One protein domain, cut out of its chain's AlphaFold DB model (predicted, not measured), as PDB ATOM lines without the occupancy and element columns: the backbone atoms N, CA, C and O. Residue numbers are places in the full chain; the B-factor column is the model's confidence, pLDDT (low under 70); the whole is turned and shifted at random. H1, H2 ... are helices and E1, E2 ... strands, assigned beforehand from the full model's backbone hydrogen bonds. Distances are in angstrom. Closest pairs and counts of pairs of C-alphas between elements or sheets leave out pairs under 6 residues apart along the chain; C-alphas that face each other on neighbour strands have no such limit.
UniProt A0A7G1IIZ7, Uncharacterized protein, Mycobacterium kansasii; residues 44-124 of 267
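What this domain is: This is residues 44 to 124 of the 267 residues of an uncharacterized protein of Mycobacterium kansasii (UniProt A0A7G1IIZ7). A strongly twisted sheet of three strands, E1 to E3, has one helix over each face: the longer H1 on one and the short H2 on the other. Long stretches without a named element surround this core, and one of them, residues 92 to 103, runs from H1 to H2 and pairs briefly with E1. The printed part has 81 residues, with three strands and then two helices in the order E1 E2 E3 H1 H2; the class is mixed, with 34 residues in named elements, under half. The sheet, in the order E1 - E2 - E3, is antiparallel throughout. The whole is compact, with a radius of gyration of the C-alphas of 11.6 A, and spans 29 by 27 by 26 A.

Where its parts are: After residues 44 to 57, E1 covers residues 58 to 63, 16.4 A long, from C-alpha 58 at (253.230, 253.714, 155.346). E2, residues 66 to 73, measures 22.9 A, and E3, residues 76 to 80, 13.1 A. H1, residues 82 to 91, measures 14.2 A. H2, residues 104 to 108, ends with C-alpha 108 at (240.324, 250.212, 163.428).

How they stand to each other: E1, E2 and E3 form a meander, each strand the antiparallel neighbour of the one before. In the hairpin E1 and E2, N 61 and O 68 are 2.9 A apart, within hydrogen-bond range; in the hairpin E2 and E3, N 71 and O 78 are too, at 2.9 A. Residues 59 to 60 of E1 pair, parallel, with residues 100 to 101. H1 is on the sheet at a height of 9.3 A, over E2, slantwise to the strands at 37 degrees to E2 on the local plane; the closest C-alphas of E2 and H1 are those of Phe 69 and Ala 85, 6.5 A. H2 is on the opposite face at a height of 8.2 A, only just over E1, on which 3 of its 5 C-alphas fall; their closest C-alphas are those of Ile 61 and Pro 104, 6.1 A. In H1 and H2 every O i to N i+4 pair is within hydrogen-bond range.

The domain as a whole: The C-alphas of His 44 and Asp 64 are the two farthest apart, 33.1 A. The printed part has no cut, the link from H1 to H2 is long, and no printed residue is under 70 in pLDDT.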
ATOM      1  N   HIS A  44     245.928 259.285 143.913       94.88
ATOM      2  CA  HIS A  44     245.898 260.406 144.867       94.88
ATOM      3  C   HIS A  44     247.113 260.501 145.806       94.88
ATOM      4  O   HIS A  44     247.003 261.124 146.858       94.88
ATOM      5  N   ALA A  45     248.255 259.896 145.454       95.25
ATOM      6  CA  ALA A  45     249.479 259.963 146.256       95.25
ATOM      7  C   ALA A  45     249.835 261.405 146.670       95.25
ATOM      8  O   ALA A  45     249.746 262.338 145.874       95.25
ATOM      9  N   GLY A  46     250.211 261.586 147.938       94.19
ATOM     10  CA  GLY A  46     250.547 262.887 148.525       94.19
ATOM     11  C   GLY A  46     249.348 263.751 148.946       94.19
ATOM     12  O   GLY A  46     249.515 264.639 149.784       94.19
ATOM     13  N   GLU A  47     248.134 263.490 148.448       95.62
ATOM     14  CA  GLU A  47     246.928 264.173 148.927       95.62
ATOM     15  C   GLU A  47     246.587 263.775 150.368       95.62
ATOM     16  O   GLU A  47     246.992 262.721 150.859       95.62
ATOM     17  N   ARG A  48     245.747 264.572 151.039       93.88
ATOM     18  CA  ARG A  48     245.200 264.203 152.350       93.88
ATOM     19  C   ARG A  48     244.369 262.916 152.240       93.88
ATOM     20  O   ARG A  48     243.379 262.866 151.498       93.88
ATOM     21  N   GLY A  49     244.781 261.908 153.000       90.00
ATOM     22  CA  GLY A  49     244.096 260.640 153.199       90.00
ATOM     23  C   GLY A  49     243.404 260.576 154.561       90.00
ATOM     24  O   GLY A  49     242.984 261.589 155.131       90.00
ATOM     25  N   ILE A  50     243.255 259.356 155.070       89.12
ATOM     26  CA  ILE A  50     242.576 259.085 156.339       89.12
ATOM     27  C   ILE A  50     243.392 259.555 157.551       89.12
ATOM     28  O   ILE A  50     244.620 259.595 157.516       89.12
ATOM     29  N   ALA A  51     242.700 259.898 158.642       85.31
ATOM     30  CA  ALA A  51     243.310 260.266 159.927       85.31
ATOM     31  C   ALA A  51     244.403 261.361 159.844       85.31
ATOM     32  O   ALA A  51     245.265 261.448 160.710       85.31
ATOM     33  N   GLY A  52     244.362 262.208 158.808       88.56
ATOM     34  CA  GLY A  52     245.318 263.299 158.599       88.56
ATOM     35  C   GLY A  52     246.623 262.900 157.903       88.56
ATOM     36  O   GLY A  52     247.408 263.789 157.582       88.56
ATOM     37  N   PHE A  53     246.841 261.614 157.614       94.50
ATOM     38  CA  PHE A  53     248.016 261.138 156.882       94.50
ATOM     39  C   PHE A  53     247.835 261.294 155.375       94.50
ATOM     40  O   PHE A  53     246.723 261.174 154.858       94.50
ATOM     41  N   SER A  54     248.927 261.539 154.653       96.19
ATOM     42  CA  SER A  54     248.887 261.607 153.193       96.19
ATOM     43  C   SER A  54     248.705 260.222 152.575       96.19
ATOM     44  O   SER A  54     249.243 259.231 153.075       96.19
ATOM     45  N   VAL A  55     247.973 260.144 151.467       97.06
ATOM     46  CA  VAL A  55     247.834 258.923 150.666       97.06
ATOM     47  C   VAL A  55     249.211 258.465 150.183       97.06
ATOM     48  O   VAL A  55     249.985 259.277 149.684       97.06
ATOM     49  N   GLY A  56     249.499 257.172 150.348       96.69
ATOM     50  CA  GLY A  56     250.801 256.548 150.104       96.69
ATOM     51  C   GLY A  56     251.691 256.432 151.349       96.69
ATOM     52  O   GLY A  56     252.637 255.649 151.350       96.69
ATOM     53  N   THR A  57     251.359 257.118 152.450       97.38
ATOM     54  CA  THR A  57     252.110 256.989 153.712       97.38
ATOM     55  C   THR A  57     252.023 255.562 154.248       97.38
ATOM     56  O   THR A  57     250.932 254.993 154.343       97.38
ATOM     57  N   VAL A  58     253.163 255.004 154.654       97.06
ATOM     58  CA  VAL A  58     253.230 253.714 155.346       97.06
ATOM     59  C   VAL A  58     253.185 253.931 156.859       97.06
ATOM     60  O   VAL A  58     254.043 254.614 157.428       97.06
ATOM     61  N   LEU A  59     252.186 253.326 157.494       96.88
ATOM     62  CA  LEU A  59     251.961 253.303 158.934       96.88
ATOM     63  C   LEU A  59     252.400 251.953 159.506       96.88
ATOM     64  O   LEU A  59     252.268 250.926 158.838       96.88
ATOM     65  N   SER A  60     252.854 251.943 160.756       96.62
ATOM     66  CA  SER A  60     253.070 250.715 161.521       96.62
ATOM     67  C   SER A  60     252.226 250.689 162.788       96.62
ATOM     68  O   SER A  60     251.943 251.721 163.399       96.62
ATOM     69  N   ILE A  61     251.842 249.485 163.199       95.31
ATOM     70  CA  ILE A  61     251.334 249.211 164.542       95.31
ATOM     71  C   ILE A  61     252.203 248.137 165.188       95.31
ATOM     72  O   ILE A  61     252.672 247.216 164.515       95.31
ATOM     73  N   THR A  62     252.397 248.233 166.497       92.25
ATOM     74  CA  THR A  62     253.077 247.196 167.279       92.25
ATOM     75  C   THR A  62     252.056 246.183 167.796       92.25
ATOM     76  O   THR A  62     250.997 246.558 168.302       92.25
ATOM     77  N   ARG A  63     252.381 244.894 167.687       84.94
ATOM     78  CA  ARG A  63     251.678 243.762 168.304       84.94
ATOM     79  C   ARG A  63     252.664 242.923 169.112       84.94
ATOM     80  O   ARG A  63     253.868 242.984 168.878       84.94
ATOM     81  N   ASP A  64     252.139 242.067 169.984       78.50
ATOM     82  CA  ASP A  64     252.937 241.169 170.837       78.50
ATOM     83  C   ASP A  64     253.884 240.233 170.048       78.50
ATOM     84  O   ASP A  64     254.832 239.699 170.612       78.50
ATOM     85  N   GLY A  65     253.657 240.059 168.739       73.31
ATOM     86  CA  GLY A  65     254.481 239.253 167.830       73.31
ATOM     87  C   GLY A  65     255.281 240.035 166.778       73.31
ATOM     88  O   GLY A  65     255.853 239.404 165.893       73.31
ATOM     89  N   GLY A  66     255.308 241.373 166.826       85.38
ATOM     90  CA  GLY A  66     256.067 242.205 165.884       85.38
ATOM     91  C   GLY A  66     255.300 243.413 165.345       85.38
ATOM     92  O   GLY A  66     254.282 243.832 165.893       85.38
ATOM     93  N   GLU A  67     255.812 243.992 164.262       91.62
ATOM     94  CA  GLU A  67     255.183 245.127 163.581       91.62
ATOM     95  C   GLU A  67     254.282 244.660 162.439       91.62
ATOM     96  O   GLU A  67     254.629 243.749 161.686       91.62
ATOM     97  N   GLU A  68     253.149 245.333 162.274       94.00
ATOM     98  CA  GLU A  68     252.272 245.185 161.117       94.00
ATOM     99  C   GLU A  68     252.208 246.510 160.359       94.00
ATOM    100  O   GLU A  68     252.107 247.577 160.970       94.00
ATOM    101  N   PHE A  69     252.277 246.439 159.028       95.44
ATOM    102  CA  PHE A  69     252.361 247.612 158.165       95.44
ATOM    103  C   PHE A  69     251.075 247.822 157.376       95.44
ATOM    104  O   PHE A  69     250.439 246.878 156.898       95.44
ATOM    105  N   TYR A  70     250.727 249.091 157.197       96.38
ATOM    106  CA  TYR A  70     249.586 249.524 156.406       96.38
ATOM    107  C   TYR A  70     249.989 250.679 155.504       96.38
ATOM    108  O   TYR A  70     250.711 251.572 155.932       96.38
ATOM    109  N   VAL A  71     249.477 250.710 154.280       96.94
ATOM    110  CA  VAL A  71     249.574 251.884 153.409       96.94
ATOM    111  C   VAL A  71     248.263 252.661 153.434       96.94
ATOM    112  O   VAL A  71     247.176 252.080 153.368       96.94
ATOM    113  N   VAL A  72     248.363 253.985 153.542       97.25
ATOM    114  CA  VAL A  72     247.218 254.897 153.504       97.25
ATOM    115  C   VAL A  72     246.723 255.044 152.071       97.25
ATOM    116  O   VAL A  72     247.472 255.401 151.166       97.25
ATOM    117  N   LEU A  73     245.429 254.824 151.880       96.25
ATOM    118  CA  LEU A  73     244.714 255.019 150.626       96.25
ATOM    119  C   LEU A  73     243.727 256.179 150.774       96.25
ATOM    120  O   LEU A  73     243.428 256.632 151.881       96.25
ATOM    121  N   LYS A  74     243.167 256.655 149.656       93.94
ATOM    122  CA  LYS A  74     242.239 257.799 149.669       93.94
ATOM    123  C   LYS A  74     241.049 257.611 150.618       93.94
ATOM    124  O   LYS A  74     240.619 258.563 151.260       93.94
ATOM    125  N   THR A  75     240.514 256.394 150.688       89.62
ATOM    126  CA  THR A  75     239.285 256.070 151.429       89.62
ATOM    127  C   THR A  75     239.498 255.044 152.540       89.62
ATOM    128  O   THR A  75     238.520 254.535 153.087       89.62
ATOM    129  N   GLY A  76     240.747 254.717 152.881       95.19
ATOM    130  CA  GLY A  76     241.029 253.626 153.805       95.19
ATOM    131  C   GLY A  76     242.509 253.305 153.962       95.19
ATOM    132  O   GLY A  76     243.372 254.132 153.684       95.19
ATOM    133  N   VAL A  77     242.786 252.080 154.391       96.69
ATOM    134  CA  VAL A  77     244.131 251.511 154.515       96.69
ATOM    135  C   VAL A  77     244.170 250.117 153.912       96.69
ATOM    136  O   VAL A  77     243.167 249.406 153.924       96.69
ATOM    137  N   GLN A  78     245.336 249.708 153.431       96.44
ATOM    138  CA  GLN A  78     245.590 248.337 153.004       96.44
ATOM    139  C   GLN A  78     246.741 247.756 153.813       96.44
ATOM    140  O   GLN A  78     247.775 248.405 153.963       96.44
ATOM    141  N   ARG A  79     246.564 246.542 154.342       95.50
ATOM    142  CA  ARG A  79     247.641 245.802 155.008       95.50
ATOM    143  C   ARG A  79     248.698 245.415 153.976       95.50
ATOM    144  O   ARG A  79     248.348 244.931 152.901       95.50
ATOM    145  N   VAL A  80     249.970 245.585 154.316       95.44
ATOM    146  CA  VAL A  80     251.099 245.245 153.442       95.44
ATOM    147  C   VAL A  80     252.168 244.459 154.203       95.44
ATOM    148  O   VAL A  80     252.323 244.618 155.414       95.44
ATOM    149  N   GLY A  81     252.899 243.596 153.494       94.31
ATOM    150  CA  GLY A  81     254.089 242.925 154.028       94.31
ATOM    151  C   GLY A  81     255.262 243.896 154.204       94.31
ATOM    152  O   GLY A  81     255.245 245.008 153.666       94.31
ATOM    153  N   ARG A  82     256.310 243.480 154.927       94.00
ATOM    154  CA  ARG A  82     257.475 244.335 155.222       94.00
ATOM    155  C   ARG A  82     258.201 244.766 153.950       94.00
ATOM    156  O   ARG A  82     258.549 245.932 153.816       94.00
ATOM    157  N   VAL A  83     258.361 243.861 152.983       95.06
ATOM    158  CA  VAL A  83     259.008 244.186 151.698       95.06
ATOM    159  C   VAL A  83     258.220 245.233 150.920       95.06
ATOM    160  O   VAL A  83     258.803 246.169 150.383       95.06
ATOM    161  N   ALA A  84     256.894 245.105 150.878       95.94
ATOM    162  CA  ALA A  84     256.041 246.091 150.225       95.94
ATOM    163  C   ALA A  84     256.082 247.445 150.956       95.94
ATOM    164  O   ALA A  84     256.155 248.482 150.304       95.94
ATOM    165  N   ALA A  85     256.086 247.445 152.292       95.75
ATOM    166  CA  ALA A  85     256.248 248.649 153.105       95.75
ATOM    167  C   ALA A  85     257.578 249.370 152.821       95.75
ATOM    168  O   ALA A  85     257.583 250.579 152.586       95.75
ATOM    169  N   ASP A  86     258.688 248.628 152.798       95.38
ATOM    170  CA  ASP A  86     260.013 249.165 152.485       95.38
ATOM    171  C   ASP A  86     260.066 249.690 151.048       95.38
ATOM    172  O   ASP A  86     260.531 250.807 150.821       95.38
ATOM    173  N   LEU A  87     259.527 248.936 150.083       96.06
ATOM    174  CA  LEU A  87     259.481 249.345 148.680       96.06
ATOM    175  C   LEU A  87     258.732 250.664 148.496       96.06
ATOM    176  O   LEU A  87     259.263 251.583 147.881       96.06
ATOM    177  N   LEU A  88     257.530 250.776 149.065       96.19
ATOM    178  CA  LEU A  88     256.728 251.996 148.984       96.19
ATOM    179  C   LEU A  88     257.473 253.195 149.578       96.19
ATOM    180  O   LEU A  88     257.509 254.253 148.959       96.19
ATOM    181  N   ARG A  89     258.132 253.016 150.730       96.00
ATOM    182  CA  ARG A  89     258.911 254.079 151.386       96.00
ATOM    183  C   ARG A  89     260.164 254.481 150.615       96.00
ATOM    184  O   ARG A  89     260.520 255.657 150.635       96.00
ATOM    185  N   PHE A  90     260.855 253.527 149.990       94.88
ATOM    186  CA  PHE A  90     262.014 253.829 149.149       94.88
ATOM    187  C   PHE A  90     261.611 254.520 147.846       94.88
ATOM    188  O   PHE A  90     262.389 255.329 147.345       94.88
ATOM    189  N   SER A  91     260.419 254.233 147.317       94.25
ATOM    190  CA  SER A  91     259.875 254.938 146.155       94.25
ATOM    191  C   SER A  91     259.428 256.361 146.495       94.25
ATOM    192  O   SER A  91     259.815 257.292 145.794       94.25
ATOM    193  N   ASP A  92     258.655 256.550 147.567       94.19
ATOM    194  CA  ASP A  92     258.302 257.869 148.101       94.19
ATOM    195  C   ASP A  92     258.027 257.785 149.612       94.19
ATOM    196  O   ASP A  92     257.108 257.114 150.082       94.19
ATOM    197  N   SER A  93     258.821 258.503 150.406       91.94
ATOM    198  CA  SER A  93     258.647 258.563 151.865       91.94
ATOM    199  C   SER A  93     257.496 259.475 152.306       91.94
ATOM    200  O   SER A  93     257.133 259.492 153.488       91.94
ATOM    201  N   HIS A  94     256.963 260.291 151.392       92.56
ATOM    202  CA  HIS A  94     256.034 261.382 151.679       92.56
ATOM    203  C   HIS A  94     256.544 262.328 152.783       92.56
ATOM    204  O   HIS A  94     255.773 262.828 153.601       92.56
ATOM    205  N   GLY A  95     257.865 262.545 152.836       90.69
ATOM    206  CA  GLY A  95     258.531 263.403 153.821       90.69
ATOM    207  C   GLY A  95     258.736 262.767 155.200       90.69
ATOM    208  O   GLY A  95     259.264 263.420 156.100       90.69
ATOM    209  N   ASN A  96     258.353 261.500 155.388       90.94
ATOM    210  CA  ASN A  96     258.490 260.803 156.665       90.94
ATOM    211  C   ASN A  96     259.847 260.101 156.770       90.94
ATOM    212  O   ASN A  96     260.099 259.092 156.112       90.94
ATOM    213  N   VAL A  97     260.703 260.586 157.671       91.19
ATOM    214  CA  VAL A  97     262.019 259.976 157.933       91.19
ATOM    215  C   VAL A  97     261.875 258.550 158.480       91.19
ATOM    216  O   VAL A  97     262.546 257.629 158.022       91.19
ATOM    217  N   HIS A  98     260.945 258.341 159.412       90.25
ATOM    218  CA  HIS A  98     260.673 257.042 160.038       90.25
ATOM    219  C   HIS A  98     259.328 256.473 159.582       90.25
ATOM    220  O   HIS A  98     258.525 257.169 158.954       90.25
ATOM    221  N   VAL A  99     259.088 255.185 159.845       92.62
ATOM    222  CA  VAL A  99     257.736 254.618 159.718       92.62
ATOM    223  C   VAL A  99     256.861 255.261 160.782       92.62
ATOM    224  O   VAL A  99     257.278 255.392 161.932       92.62
ATOM    225  N   VAL A 100     255.680 255.725 160.382       94.50
ATOM    226  CA  VAL A 100     254.782 256.425 161.294       94.50
ATOM    227  C   VAL A 100     254.061 255.388 162.147       94.50
ATOM    228  O   VAL A 100     253.128 254.732 161.687       94.50
ATOM    229  N   ALA A 101     254.513 255.230 163.388       95.44
ATOM    230  CA  ALA A 101     253.858 254.363 164.356       95.44
ATOM    231  C   ALA A 101     252.535 254.992 164.816       95.44
ATOM    232  O   ALA A 101     252.499 256.155 165.228       95.44
ATOM    233  N   VAL A 102     251.449 254.225 164.761       95.31
ATOM    234  CA  VAL A 102     250.111 254.666 165.174       95.31
ATOM    235  C   VAL A 102     249.491 253.697 166.174       95.31
ATOM    236  O   VAL A 102     249.833 252.517 166.233       95.31
ATOM    237  N   ALA A 103     248.543 254.192 166.971       93.25
ATOM    238  CA  ALA A 103     247.739 253.327 167.824       93.25
ATOM    239  C   ALA A 103     246.826 252.427 166.965       93.25
ATOM    240  O   ALA A 103     246.291 252.902 165.956       93.25
ATOM    241  N   PRO A 104     246.554 251.172 167.376       92.44
ATOM    242  CA  PRO A 104     245.656 250.271 166.645       92.44
ATOM    243  C   PRO A 104     244.266 250.863 166.363       92.44
ATOM    244  O   PRO A 104     243.656 250.568 165.337       92.44
ATOM    245  N   ASP A 105     243.783 251.748 167.236       92.19
ATOM    246  CA  ASP A 105     242.493 252.430 167.103       92.19
ATOM    247  C   ASP A 105     242.403 253.327 165.856       92.19
ATOM    248  O   ASP A 105     241.324 253.455 165.272       92.19
ATOM    249  N   VAL A 106     243.535 253.879 165.396       92.06
ATOM    250  CA  VAL A 106     243.617 254.643 164.140       92.06
ATOM    251  C   VAL A 106     243.280 253.737 162.959       92.06
ATOM    252  O   VAL A 106     242.433 254.087 162.138       92.06
ATOM    253  N   ILE A 107     243.870 252.538 162.915       92.69
ATOM    254  CA  ILE A 107     243.614 251.541 161.869       92.69
ATOM    255  C   ILE A 107     242.187 250.992 161.978       92.69
ATOM    256  O   ILE A 107     241.500 250.893 160.966       92.69
ATOM    257  N   ARG A 108     241.698 250.706 163.195       91.19
ATOM    258  CA  ARG A 108     240.324 250.212 163.428       91.19
ATOM    259  C   ARG A 108     239.259 251.172 162.897       91.19
ATOM    260  O   ARG A 108     238.209 250.727 162.445       91.19
ATOM    261  N   SER A 109     239.507 252.479 162.978       88.81
ATOM    262  CA  SER A 109     238.575 253.501 162.486       88.81
ATOM    263  C   SER A 109     238.554 253.640 160.957       88.81
ATOM    264  O   SER A 109     237.646 254.259 160.404       88.81
ATOM    265  N   ALA A 110     239.543 253.068 160.268       92.12
ATOM    266  CA  ALA A 110     239.694 253.148 158.827       92.12
ATOM    267  C   ALA A 110     239.021 251.974 158.111       92.12
ATOM    268  O   ALA A 110     239.016 250.837 158.584       92.12
ATOM    269  N   LYS A 111     238.511 252.222 156.902       94.19
ATOM    270  CA  LYS A 111     238.069 251.142 156.018       94.19
ATOM    271  C   LYS A 111     239.287 250.352 155.533       94.19
ATOM    272  O   LYS A 111     240.211 250.941 154.977       94.19
ATOM    273  N   VAL A 112     239.264 249.029 155.678       92.75
ATOM    274  CA  VAL A 112     240.264 248.157 155.048       92.75
ATOM    275  C   VAL A 112     239.909 247.983 153.573       92.75
ATOM    276  O   VAL A 112     238.769 247.658 153.232       92.75
ATOM    277  N   ALA A 113     240.877 248.230 152.699       90.19
ATOM    278  CA  ALA A 113     240.772 248.033 151.262       90.19
ATOM    279  C   ALA A 113     241.904 247.113 150.787       90.19
ATOM    280  O   ALA A 113     242.991 247.131 151.354       90.19
ATOM    281  N   ASP A 114     241.640 246.322 149.751       91.06
ATOM    282  CA  ASP A 114     242.628 245.462 149.098       91.06
ATOM    283  C   ASP A 114     242.612 245.780 147.599       91.06
ATOM    284  O   ASP A 114     241.856 245.195 146.826       91.06
ATOM    285  N   ILE A 115     243.325 246.845 147.226       93.12
ATOM    286  CA  ILE A 115     243.309 247.417 145.869       93.12
ATOM    287  C   ILE A 115     244.681 247.394 145.201       93.12
ATOM    288  O   ILE A 115     244.765 247.317 143.978       93.12
ATOM    289  N   LEU A 116     245.761 247.484 145.981       94.12
ATOM    290  CA  LEU A 116     247.118 247.406 145.464       94.12
ATOM    291  C   LEU A 116     247.480 245.931 145.239       94.12
ATOM    292  O   LEU A 116     247.283 245.119 146.145       94.12
ATOM    293  N   PRO A 117     248.041 245.570 144.072       93.31
ATOM    294  CA  PRO A 117     248.352 244.188 143.715       93.31
ATOM    295  C   PRO A 117     249.651 243.714 144.391       93.31
ATOM    296  O   PRO A 117     250.660 243.478 143.735       93.31
ATOM    297  N   LEU A 118     249.631 243.603 145.719       92.69
ATOM    298  CA  LEU A 118     250.805 243.295 146.548       92.69
ATOM    299  C   LEU A 118     250.825 241.851 147.065       92.69
ATOM    300  O   LEU A 118     251.774 241.450 147.729       92.69
ATOM    301  N   SER A 119     249.801 241.052 146.758       87.75
ATOM    302  CA  SER A 119     249.650 239.683 147.272       87.75
ATOM    303  C   SER A 119     250.729 238.706 146.797       87.75
ATOM    304  O   SER A 119     250.909 237.655 147.403       87.75
ATOM    305  N   THR A 120     251.452 239.029 145.721       89.19
ATOM    306  CA  THR A 120     252.562 238.214 145.204       89.19
ATOM    307  C   THR A 120     253.917 238.613 145.778       89.19
ATOM    308  O   THR A 120     254.931 238.032 145.391       89.19
ATOM    309  N   PHE A 121     253.974 239.634 146.636       92.25
ATOM    310  CA  PHE A 121     255.233 240.105 147.197       92.25
ATOM    311  C   PHE A 121     255.589 239.243 148.407       92.25
ATOM    312  O   PHE A 121     254.697 238.855 149.161       92.25
ATOM    313  N   PRO A 122     256.878 238.936 148.616       90.19
ATOM    314  CA  PRO A 122     257.290 238.249 149.827       90.19
ATOM    315  C   PRO A 122     256.991 239.130 151.045       90.19
ATOM    316  O   PRO A 122     257.231 240.336 151.016       90.19
ATOM    317  N   ASP A 123     256.500 238.533 152.129       87.62
ATOM    318  CA  ASP A 123     256.294 239.269 153.381       87.62
ATOM    319  C   ASP A 123     257.631 239.722 153.982       87.62
ATOM    320  O   ASP A 123     257.741 240.850 154.467       87.62
ATOM    321  N   GLU A 124     258.660 238.874 153.883       85.31
ATOM    322  CA  GLU A 124     260.022 239.134 154.344       85.31
ATOM    323  C   GLU A 124     261.064 238.628 153.340       85.31
ATOM    324  O   GLU A 124     260.846 237.664 152.605       85.31
TER     325      GLU A 124